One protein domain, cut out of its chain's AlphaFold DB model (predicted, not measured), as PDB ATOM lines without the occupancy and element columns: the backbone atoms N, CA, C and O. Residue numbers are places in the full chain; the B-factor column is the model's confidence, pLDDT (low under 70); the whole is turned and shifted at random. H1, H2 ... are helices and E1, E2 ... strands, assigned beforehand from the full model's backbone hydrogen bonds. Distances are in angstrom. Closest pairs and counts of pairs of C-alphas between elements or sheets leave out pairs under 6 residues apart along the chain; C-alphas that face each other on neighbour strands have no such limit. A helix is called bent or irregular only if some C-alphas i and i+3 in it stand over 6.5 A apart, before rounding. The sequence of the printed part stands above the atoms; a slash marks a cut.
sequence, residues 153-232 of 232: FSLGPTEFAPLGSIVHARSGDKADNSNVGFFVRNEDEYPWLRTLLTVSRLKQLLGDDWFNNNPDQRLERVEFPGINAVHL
ATOM      1  N   PHE A 153      30.854  45.784  24.834       93.19
ATOM      2  CA  PHE A 153      31.743  46.828  24.310       93.19
ATOM      3  C   PHE A 153      32.747  46.294  23.281       93.19
ATOM      4  O   PHE A 153      33.265  47.065  22.471       93.19
ATOM      5  N   SER A 154      32.985  44.980  23.258       95.19
ATOM      6  CA  SER A 154      33.862  44.338  22.272       95.19
ATOM      7  C   SER A 154      33.266  44.294  20.858       95.19
ATOM      8  O   SER A 154      33.998  44.091  19.892       95.19
ATOM      9  N   LEU A 155      31.956  44.538  20.719       93.50
ATOM     10  CA  LEU A 155      31.227  44.505  19.444       93.50
ATOM     11  C   LEU A 155      31.428  45.770  18.587       93.50
ATOM     12  O   LEU A 155      30.922  45.844  17.468       93.50
ATOM     13  N   GLY A 156      32.183  46.755  19.088       94.69
ATOM     14  CA  GLY A 156      32.486  48.001  18.386       94.69
ATOM     15  C   GLY A 156      31.526  49.153  18.716       94.69
ATOM     16  O   GLY A 156      30.815  49.111  19.722       94.69
ATOM     17  N   PRO A 157      31.538  50.235  17.913       95.50
ATOM     18  CA  PRO A 157      30.663  51.387  18.116       95.50
ATOM     19  C   PRO A 157      29.180  51.006  18.055       95.50
ATOM     20  O   PRO A 157      28.773  50.214  17.208       95.50
ATOM     21  N   THR A 158      28.363  51.607  18.922       93.50
ATOM     22  CA  THR A 158      26.923  51.332  19.015       93.50
ATOM     23  C   THR A 158      26.088  52.585  18.768       93.50
ATOM     24  O   THR A 158      26.546  53.712  18.968       93.50
ATOM     25  N   GLU A 159      24.837  52.385  18.353       94.19
ATOM     26  CA  GLU A 159      23.838  53.444  18.219       94.19
ATOM     27  C   GLU A 159      22.497  53.037  18.844       94.19
ATOM     28  O   GLU A 159      22.217  51.859  19.078       94.19
ATOM     29  N   PHE A 160      21.646  54.024  19.124       93.06
ATOM     30  CA  PHE A 160      20.299  53.769  19.624       93.06
ATOM     31  C   PHE A 160      19.361  53.369  18.485       93.06
ATOM     32  O   PHE A 160      18.957  54.215  17.686       93.06
ATOM     33  N   ALA A 161      18.931  52.109  18.489       93.88
ATOM     34  CA  ALA A 161      17.950  51.572  17.553       93.88
ATOM     35  C   ALA A 161      16.790  50.871  18.288       93.88
ATOM     36  O   ALA A 161      16.964  50.397  19.417       93.88
ATOM     37  N   PRO A 162      15.593  50.780  17.679       93.81
ATOM     38  CA  PRO A 162      14.518  49.957  18.217       93.81
ATOM     39  C   PRO A 162      14.939  48.487  18.274       93.81
ATOM     40  O   PRO A 162      15.511  47.978  17.314       93.81
ATOM     41  N   LEU A 163      14.597  47.776  19.350       94.06
ATOM     42  CA  LEU A 163      14.950  46.356  19.505       94.06
ATOM     43  C   LEU A 163      14.466  45.498  18.319       94.06
ATOM     44  O   LEU A 163      15.191  44.630  17.840       94.06
ATOM     45  N   GLY A 164      13.276  45.815  17.796       93.56
ATOM     46  CA  GLY A 164      12.667  45.154  16.637       93.56
ATOM     47  C   GLY A 164      13.381  45.356  15.293       93.56
ATOM     48  O   GLY A 164      12.924  44.812  14.297       93.56
ATOM     49  N   SER A 165      14.469  46.136  15.247       93.62
ATOM     50  CA  SER A 165      15.303  46.291  14.043       93.62
ATOM     51  C   SER A 165      16.137  45.045  13.727       93.62
ATOM     52  O   SER A 165      16.420  44.783  12.562       93.62
ATOM     53  N   ILE A 166      16.499  44.279  14.760       94.62
ATOM     54  CA  ILE A 166      17.300  43.049  14.657       94.62
ATOM     55  C   ILE A 166      16.523  41.868  15.245       94.62
ATOM     56  O   ILE A 166      16.539  40.763  14.709       94.62
ATOM     57  N   VAL A 167      15.823  42.098  16.358       96.81
ATOM     58  CA  VAL A 167      15.175  41.038  17.128       96.81
ATOM     59  C   VAL A 167      13.736  40.865  16.673       96.81
ATOM     60  O   VAL A 167      12.919  41.782  16.744       96.81
ATOM     61  N   HIS A 168      13.394  39.650  16.278       95.38
ATOM     62  CA  HIS A 168      12.019  39.259  16.032       95.38
ATOM     63  C   HIS A 168      11.392  38.722  17.310       95.38
ATOM     64  O   HIS A 168      12.075  38.198  18.189       95.38
ATOM     65  N   ALA A 169      10.074  38.846  17.420       93.69
ATOM     66  CA  ALA A 169       9.359  38.341  18.576       93.69
ATOM     67  C   ALA A 169       8.043  37.684  18.183       93.69
ATOM     68  O   ALA A 169       7.393  38.063  17.205       93.69
ATOM     69  N   ARG A 170       7.634  36.707  18.985       90.38
ATOM     70  CA  ARG A 170       6.321  36.082  18.900       90.38
ATOM     71  C   ARG A 170       5.782  35.872  20.304       90.38
ATOM     72  O   ARG A 170       6.429  35.222  21.118       90.38
ATOM     73  N   SER A 171       4.582  36.380  20.556       86.62
ATOM     74  CA  SER A 171       3.829  36.037  21.756       86.62
ATOM     75  C   SER A 171       3.034  34.749  21.552       86.62
ATOM     76  O   SER A 171       2.573  34.445  20.444       86.62
ATOM     77  N   GLY A 172       2.882  33.971  22.618       78.12
ATOM     78  CA  GLY A 172       1.957  32.846  22.663       78.12
ATOM     79  C   GLY A 172       0.767  33.162  23.562       78.12
ATOM     80  O   GLY A 172       0.912  33.706  24.653       78.12
ATOM     81  N   ASP A 173      -0.425  32.797  23.099       62.97
ATOM     82  CA  ASP A 173      -1.653  32.893  23.887       62.97
ATOM     83  C   ASP A 173      -1.719  31.746  24.900       62.97
ATOM     84  O   ASP A 173      -1.785  30.578  24.492       62.97
ATOM     85  N   LYS A 174      -1.662  32.074  26.199       60.41
ATOM     86  CA  LYS A 174      -1.839  31.128  27.311       60.41
ATOM     87  C   LYS A 174      -2.406  31.821  28.558       60.41
ATOM     88  O   LYS A 174      -1.657  32.159  29.461       60.41
ATOM     89  N   ALA A 175      -3.732  31.959  28.626       62.31
ATOM     90  CA  ALA A 175      -4.488  32.211  29.863       62.31
ATOM     91  C   ALA A 175      -3.816  33.195  30.855       62.31
ATOM     92  O   ALA A 175      -3.688  34.377  30.554       62.31
ATOM     93  N   ASP A 176      -3.405  32.722  32.028       61.72
ATOM     94  CA  ASP A 176      -2.819  33.499  33.124       61.72
ATOM     95  C   ASP A 176      -1.308  33.761  32.983       61.72
ATOM     96  O   ASP A 176      -0.743  34.515  33.775       61.72
ATOM     97  N   ASN A 177      -0.648  33.194  31.965       69.94
ATOM     98  CA  ASN A 177       0.786  33.340  31.732       69.94
ATOM     99  C   ASN A 177       1.084  33.879  30.323       69.94
ATOM    100  O   ASN A 177       1.116  33.148  29.327       69.94
ATOM    101  N   SER A 178       1.347  35.184  30.242       76.50
ATOM    102  CA  SER A 178       1.782  35.820  28.997       76.50
ATOM    103  C   SER A 178       3.224  35.438  28.691       76.50
ATOM    104  O   SER A 178       4.115  35.724  29.482       76.50
ATOM    105  N   ASN A 179       3.445  34.828  27.529       85.31
ATOM    106  CA  ASN A 179       4.775  34.436  27.082       85.31
ATOM    107  C   ASN A 179       5.168  35.130  25.777       85.31
ATOM    108  O   ASN A 179       4.330  35.335  24.891       85.31
ATOM    109  N   VAL A 180       6.452  35.469  25.656       91.06
ATOM    110  CA  VAL A 180       7.040  36.059  24.451       91.06
ATOM    111  C   VAL A 180       8.413  35.448  24.185       91.06
ATOM    112  O   VAL A 180       9.326  35.527  24.999       91.06
ATOM    113  N   GLY A 181       8.582  34.866  23.002       94.00
ATOM    114  CA  GLY A 181       9.890  34.470  22.488       94.00
ATOM    115  C   GLY A 181      10.506  35.593  21.664       94.00
ATOM    116  O   GLY A 181       9.850  36.098  20.755       94.00
ATOM    117  N   PHE A 182      11.757  35.940  21.949       97.00
ATOM    118  CA  PHE A 182      12.605  36.849  21.177       97.00
ATOM    119  C   PHE A 182      13.672  36.035  20.470       97.00
ATOM    120  O   PHE A 182      14.310  35.207  21.109       97.00
ATOM    121  N   PHE A 183      13.885  36.256  19.183       97.50
ATOM    122  CA  PHE A 183      14.842  35.488  18.400       97.50
ATOM    123  C   PHE A 183      15.518  36.356  17.350       97.50
ATOM    124  O   PHE A 183      14.957  37.342  16.868       97.50
ATOM    125  N   VAL A 184      16.741  35.976  17.014       98.06
ATOM    126  CA  VAL A 184      17.571  36.630  16.003       98.06
ATOM    127  C   VAL A 184      17.708  35.737  14.778       98.06
ATOM    128  O   VAL A 184      17.456  34.530  14.839       98.06
ATOM    129  N   ARG A 185      18.044  36.338  13.636       96.06
ATOM    130  CA  ARG A 185      18.102  35.613  12.364       96.06
ATOM    131  C   ARG A 185      19.433  34.897  12.197       96.06
ATOM    132  O   ARG A 185      19.446  33.787  11.665       96.06
ATOM    133  N   ASN A 186      20.517  35.530  12.634       95.69
ATOM    134  CA  ASN A 186      21.866  35.012  12.476       95.69
ATOM    135  C   ASN A 186      22.397  34.486  13.818       95.69
ATOM    136  O   ASN A 186      22.068  34.993  14.889       95.69
ATOM    137  N   GLU A 187      23.187  33.414  13.773       95.38
ATOM    138  CA  GLU A 187      23.687  32.735  14.976       95.38
ATOM    139  C   GLU A 187      24.686  33.597  15.764       95.38
ATOM    140  O   GLU A 187      24.705  33.568  16.993       95.38
ATOM    141  N   ASP A 188      25.464  34.428  15.074       95.06
ATOM    142  CA  ASP A 188      26.418  35.371  15.663       95.06
ATOM    143  C   ASP A 188      25.742  36.517  16.440       95.06
ATOM    144  O   ASP A 188      26.355  37.107  17.330       95.06
ATOM    145  N   GLU A 189      24.456  36.781  16.194       96.44
ATOM    146  CA  GLU A 189      23.644  37.744  16.950       96.44
ATOM    147  C   GLU A 189      23.163  37.167  18.296       96.44
ATOM    148  O   GLU A 189      22.809  37.908  19.219       96.44
ATOM    149  N   TYR A 190      23.131  35.838  18.444       97.38
ATOM    150  CA  TYR A 190      22.532  35.189  19.611       97.38
ATOM    151  C   TYR A 190      23.301  35.439  20.924       97.38
ATOM    152  O   TYR A 190      22.649  35.755  21.927       97.38
ATOM    153  N   PRO A 191      24.653  35.392  20.965       97.31
ATOM    154  CA  PRO A 191      25.425  35.804  22.138       97.31
ATOM    155  C   PRO A 191      25.109  37.229  22.610       97.31
ATOM    156  O   PRO A 191      24.993  37.467  23.817       97.31
ATOM    157  N   TRP A 192      24.898  38.158  21.673       97.12
ATOM    158  CA  TRP A 192      24.464  39.521  21.979       97.12
ATOM    159  C   TRP A 192      23.049  39.539  22.569       97.12
ATOM    160  O   TRP A 192      22.849  40.112  23.642       97.12
ATOM    161  N   LEU A 193      22.086  38.856  21.937       97.50
ATOM    162  CA  LEU A 193      20.693  38.807  22.397       97.50
ATOM    163  C   LEU A 193      20.585  38.284  23.837       97.50
ATOM    164  O   LEU A 193      19.947  38.918  24.682       97.50
ATOM    165  N   ARG A 194      21.211  37.135  24.126       97.12
ATOM    166  CA  ARG A 194      21.138  36.497  25.451       97.12
ATOM    167  C   ARG A 194      21.834  37.313  26.538       97.12
ATOM    168  O   ARG A 194      21.355  37.317  27.671       97.12
ATOM    169  N   THR A 195      22.893  38.042  26.185       97.38
ATOM    170  CA  THR A 195      23.591  38.965  27.093       97.38
ATOM    171  C   THR A 195      22.766  40.224  27.362       97.38
ATOM    172  O   THR A 195      22.682  40.678  28.502       97.38
ATOM    173  N   LEU A 196      22.123  40.786  26.334       96.19
ATOM    174  CA  LEU A 196      21.320  42.004  26.450       96.19
ATOM    175  C   LEU A 196      20.023  41.772  27.236       96.19
ATOM    176  O   LEU A 196      19.694  42.550  28.133       96.19
ATOM    177  N   LEU A 197      19.261  40.732  26.887       96.62
ATOM    178  CA  LEU A 197      17.918  40.490  27.423       96.62
ATOM    179  C   LEU A 197      17.951  39.766  28.769       96.62
ATOM    180  O   LEU A 197      17.434  38.661  28.896       96.62
ATOM    181  N   THR A 198      18.541  40.390  29.783       96.75
ATOM    182  CA  THR A 198      18.450  39.923  31.176       96.75
ATOM    183  C   THR A 198      17.046  40.114  31.751       96.75
ATOM    184  O   THR A 198      16.266  40.933  31.258       96.75
ATOM    185  N   VAL A 199      16.726  39.437  32.857       95.25
ATOM    186  CA  VAL A 199      15.480  39.658  33.614       95.25
ATOM    187  C   VAL A 199      15.327  41.134  33.988       95.25
ATOM    188  O   VAL A 199      14.254  41.710  33.828       95.25
ATOM    189  N   SER A 200      16.406  41.770  34.457       95.12
ATOM    190  CA  SER A 200      16.405  43.199  34.795       95.12
ATOM    191  C   SER A 200      16.116  44.069  33.570       95.12
ATOM    192  O   SER A 200      15.270  44.964  33.626       95.12
ATOM    193  N   ARG A 201      16.755  43.772  32.431       95.44
ATOM    194  CA  ARG A 201      16.542  44.518  31.190       95.44
ATOM    195  C   ARG A 201      15.118  44.363  30.666       95.44
ATOM    196  O   ARG A 201      14.535  45.348  30.231       95.44
ATOM    197  N   LEU A 202      14.543  43.169  30.739       93.50
ATOM    198  CA  LEU A 202      13.163  42.924  30.318       93.50
ATOM    199  C   LEU A 202      12.161  43.723  31.162       93.50
ATOM    200  O   LEU A 202      11.258  44.338  30.603       93.50
ATOM    201  N   LYS A 203      12.366  43.811  32.483       93.06
ATOM    202  CA  LYS A 203      11.556  44.685  33.354       93.06
ATOM    203  C   LYS A 203      11.667  46.157  32.952       93.06
ATOM    204  O   LYS A 203      10.662  46.852  32.921       93.06
ATOM    205  N   GLN A 204      12.868  46.620  32.596       93.62
ATOM    206  CA  GLN A 204      13.059  47.982  32.079       93.62
ATOM    207  C   GLN A 204      12.353  48.206  30.737       93.62
ATOM    208  O   GLN A 204      11.820  49.285  30.515       93.62
ATOM    209  N   LEU A 205      12.355  47.209  29.844       92.88
ATOM    210  CA  LEU A 205      11.693  47.291  28.537       92.88
ATOM    211  C   LEU A 205      10.163  47.292  28.651       92.88
ATOM    212  O   LEU A 205       9.505  47.938  27.844       92.88
ATOM    213  N   LEU A 206       9.606  46.595  29.646       91.75
ATOM    214  CA  LEU A 206       8.181  46.673  29.992       91.75
ATOM    215  C   LEU A 206       7.807  48.021  30.627       91.75
ATOM    216  O   LEU A 206       6.643  48.410  30.591       91.75
ATOM    217  N   GLY A 207       8.789  48.735  31.183       93.69
ATOM    218  CA  GLY A 207       8.631  50.094  31.683       93.69
ATOM    219  C   GLY A 207       7.562  50.197  32.769       93.69
ATOM    220  O   GLY A 207       7.573  49.441  33.743       93.69
ATOM    221  N   ASP A 208       6.635  51.132  32.587       92.81
ATOM    222  CA  ASP A 208       5.574  51.431  33.552       92.81
ATOM    223  C   ASP A 208       4.569  50.270  33.684       92.81
ATOM    224  O   ASP A 208       3.938  50.109  34.731       92.81
ATOM    225  N   ASP A 209       4.473  49.404  32.666       91.00
ATOM    226  CA  ASP A 209       3.560  48.254  32.664       91.00
ATOM    227  C   ASP A 209       4.104  47.049  33.441       91.00
ATOM    228  O   ASP A 209       3.370  46.090  33.681       91.00
ATOM    229  N   TRP A 210       5.378  47.060  33.850       90.00
ATOM    230  CA  TRP A 210       5.968  45.930  34.571       90.00
ATOM    231  C   TRP A 210       5.291  45.667  35.922       90.00
ATOM    232  O   TRP A 210       5.045  44.515  36.268       90.00
ATOM    233  N   PHE A 211       5.039  46.717  36.712       82.25
ATOM    234  CA  PHE A 211       4.493  46.552  38.062       82.25
ATOM    235  C   PHE A 211       2.981  46.323  38.043       82.25
ATOM    236  O   PHE A 211       2.487  45.546  38.851       82.25
ATOM    237  N   ASN A 212       2.255  47.032  37.170       79.31
ATOM    238  CA  ASN A 212       0.798  46.964  36.977       79.31
ATOM    239  C   ASN A 212      -0.037  46.731  38.263       79.31
ATOM    240  O   ASN A 212      -0.996  45.962  38.276       79.31
ATOM    241  N   ASN A 213       0.343  47.381  39.372       81.75
ATOM    242  CA  ASN A 213      -0.260  47.229  40.707       81.75
ATOM    243  C   ASN A 213      -0.304  45.788  41.262       81.75
ATOM    244  O   ASN A 213      -1.098  45.502  42.158       81.75
ATOM    245  N   ASN A 214       0.556  44.893  40.772       83.44
ATOM    246  CA  ASN A 214       0.672  43.512  41.214       83.44
ATOM    247  C   ASN A 214       2.055  43.257  41.851       83.44
ATOM    248  O   ASN A 214       3.038  43.041  41.138       83.44
ATOM    249  N   PRO A 215       2.162  43.239  43.193       82.50
ATOM    250  CA  PRO A 215       3.435  42.991  43.871       82.50
ATOM    251  C   PRO A 215       3.965  41.566  43.650       82.50
ATOM    252  O   PRO A 215       5.164  41.334  43.799       82.50
ATOM    253  N   ASP A 216       3.095  40.631  43.260       84.56
ATOM    254  CA  ASP A 216       3.438  39.234  42.996       84.56
ATOM    255  C   ASP A 216       3.810  38.981  41.527       84.56
ATOM    256  O   ASP A 216       3.984  37.827  41.126       84.56
ATOM    257  N   GLN A 217       3.939  40.032  40.706       85.56
ATOM    258  CA  GLN A 217       4.284  39.902  39.293       85.56
ATOM    259  C   GLN A 217       5.672  39.274  39.107       85.56
ATOM    260  O   GLN A 217       6.679  39.700  39.682       85.56
ATOM    261  N   ARG A 218       5.728  38.226  38.278       87.31
ATOM    262  CA  ARG A 218       6.930  37.423  38.024       87.31
ATOM    263  C   ARG A 218       7.319  37.479  36.559       87.31
ATOM    264  O   ARG A 218       6.473  37.606  35.684       87.31
ATOM    265  N   LEU A 219       8.625  37.388  36.323       89.38
ATOM    266  CA  LEU A 219       9.212  37.242  35.000       89.38
ATOM    267  C   LEU A 219      10.168  36.067  35.062       89.38
ATOM    268  O   LEU A 219      11.107  36.053  35.863       89.38
ATOM    269  N   GLU A 220       9.892  35.082  34.228       91.06
ATOM    270  CA  GLU A 220      10.752  33.931  34.026       91.06
ATOM    271  C   GLU A 220      11.513  34.156  32.723       91.06
ATOM    272  O   GLU A 220      10.981  34.759  31.801       91.06
ATOM    273  N   ARG A 221      12.779  33.747  32.666       93.44
ATOM    274  CA  ARG A 221      13.621  33.882  31.477       93.44
ATOM    275  C   ARG A 221      14.263  32.541  31.167       93.44
ATOM    276  O   ARG A 221      14.877  31.937  32.047       93.44
ATOM    277  N   VAL A 222      14.151  32.106  29.916       93.62
ATOM    278  CA  VAL A 222      14.687  30.828  29.431       93.62
ATOM    279  C   VAL A 222      15.397  31.025  28.095       93.62
ATOM    280  O   VAL A 222      14.906  31.724  27.216       93.62
ATOM    281  N   GLU A 223      16.549  30.385  27.930       95.38
ATOM    282  CA  GLU A 223      17.294  30.358  26.669       95.38
ATOM    283  C   GLU A 223      16.946  29.118  25.849       95.38
ATOM    284  O   GLU A 223      16.849  28.012  26.381       95.38
ATOM    285  N   PHE A 224      16.821  29.295  24.535       94.44
ATOM    286  CA  PHE A 224      16.604  28.235  23.557       94.44
ATOM    287  C   PHE A 224      17.687  28.301  22.469       94.44
ATOM    288  O   PHE A 224      17.426  28.782  21.362       94.44
ATOM    289  N   PRO A 225      18.907  27.796  22.751       93.00
ATOM    290  CA  PRO A 225      20.045  27.913  21.837       93.00
ATOM    291  C   PRO A 225      19.805  27.287  20.462       93.00
ATOM    292  O   PRO A 225      20.241  27.832  19.461       93.00
ATOM    293  N   GLY A 226      19.046  26.187  20.388       94.31
ATOM    294  CA  GLY A 226      18.765  25.501  19.118       94.31
ATOM    295  C   GLY A 226      17.924  26.305  18.117       94.31
ATOM    296  O   GLY A 226      17.787  25.880  16.974       94.31
ATOM    297  N   ILE A 227      17.348  27.434  18.538       95.62
ATOM    298  CA  ILE A 227      16.568  28.344  17.687       95.62
ATOM    299  C   ILE A 227      16.955  29.816  17.898       95.62
ATOM    300  O   ILE A 227      16.176  30.703  17.556       95.62
ATOM    301  N   ASN A 228      18.131  30.080  18.482       96.88
ATOM    302  CA  ASN A 228      18.650  31.427  18.739       96.88
ATOM    303  C   ASN A 228      17.656  32.350  19.465       96.88
ATOM    304  O   ASN A 228      17.515  33.527  19.114       96.88
ATOM    305  N   ALA A 229      16.940  31.811  20.459       96.50
ATOM    306  CA  ALA A 229      15.858  32.526  21.123       96.50
ATOM    307  C   ALA A 229      16.055  32.690  22.635       96.50
ATOM    308  O   ALA A 229      16.552  31.800  23.324       96.50
ATOM    309  N   VAL A 230      15.594  33.822  23.156       95.81
ATOM    310  CA  VAL A 230      15.394  34.095  24.581       95.81
ATOM    311  C   VAL A 230      13.900  34.255  24.803       95.81
ATOM    312  O   VAL A 230      13.243  35.055  24.143       95.81
ATOM    313  N   HIS A 231      13.349  33.487  25.723       92.44
ATOM    314  CA  HIS A 231      11.933  33.470  26.034       92.44
ATOM    315  C   HIS A 231      11.681  34.073  27.409       92.44
ATOM    316  O   HIS A 231      12.444  33.811  28.344       92.44
ATOM    317  N   LEU A 232      10.571  34.798  27.522       86.12
ATOM    318  CA  LEU A 232       9.941  35.171  28.784       86.12
ATOM    319  C   LEU A 232       8.585  34.489  28.938       86.12
ATOM    320  O   LEU A 232       7.794  34.575  27.975       86.12
TER     321      LEU A 232
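What this domain is: This is residues 153 to 232 of the 232 residues of an uncharacterized protein of Colletotrichum graminicola (strain M1.001 / M2 / FGSC 10212) (UniProt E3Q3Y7). A small, twisted sheet of four strands has one helix, H1, over one face, while a second helix, H2, is set off from the sheet and the chain's stretches 156 to 162 and 212 to 217 stick out. The printed part has 80 residues with four named strands and two named helices, in the order E1 E2 H1 H2 E3 E4. The sheet runs E1 E2 E4 E3, antiparallel throughout, and the class is mixed, helices and strands, with 37 residues in named elements, under half of the printed part. It is only just compact, close to loose, with a radius of gyration of the C-alphas of 13.6 A, and only just elongated, spanning 40 by 26 by 17 A.

How they stand to each other: After residues 153 to 167, with no named element, look for edge strand E1, residues 168 to 172, and inner strand E2, residues 179 to 183: this antiparallel hairpin has N 170 and O 181 within hydrogen-bond range at 2.9 A. Inner strand E4, residues 229 to 231, is antiparallel to E2, with N 182 and O 230 at 2.8 A. Edge strand E3, residues 222 to 224, makes a hairpin with E4, with N 222 and O 231 at 2.9 A. Helix H1, residues 187 to 196, is on the sheet at a height of 8.5 A, over E4 and along the strands, at 1 degree to E4 on the local plane; this gives two layers, a helix on one face of a sheet. The closest C-alphas of H1 and E4 are those of Arg 194 and Val 230, 6.3 A apart. Helix H2, residues 199 to 209, is not on the sheet, and it and H1 meet only through their link. E2, H1, H2 and E3 form a split strand-helix-strand unit, two strands running the same way with E4 between them, its crossover right-handed. Not every O i to N i+4 pair is within hydrogen-bond range in H1, 4 of 6, and H2, 5 of 7.

Where its parts are: Find C-alpha 168 at (12.019, 39.259, 16.032); from there E1 runs 13.7 A, and E2 then runs 13.3 A. H1 starts at C-alpha 187, (23.687, 32.735, 14.976), and covers 14.9 A; it is only just irregular, with C-alphas 188 and 191 6.6 A apart. H2 covers 14.7 A and is irregular, with C-alphas 205 and 208 8.9 A apart. E3 covers 6.7 A, and E4 covers 6.4 A, ending at C-alpha 231, (11.933, 33.470, 26.034).

The domain as a whole: The C-alphas of Gly 156 and Ala 175, the two farthest apart, are 41.8 A from each other. The printed part has no cut and ends at Leu 232, the chain's last residue. The link from H2 to E3, 12 residues, is long. Look at residues 173 to 177 for the model's low confidence, under 70; the mean pLDDT of the printed part is 90.7.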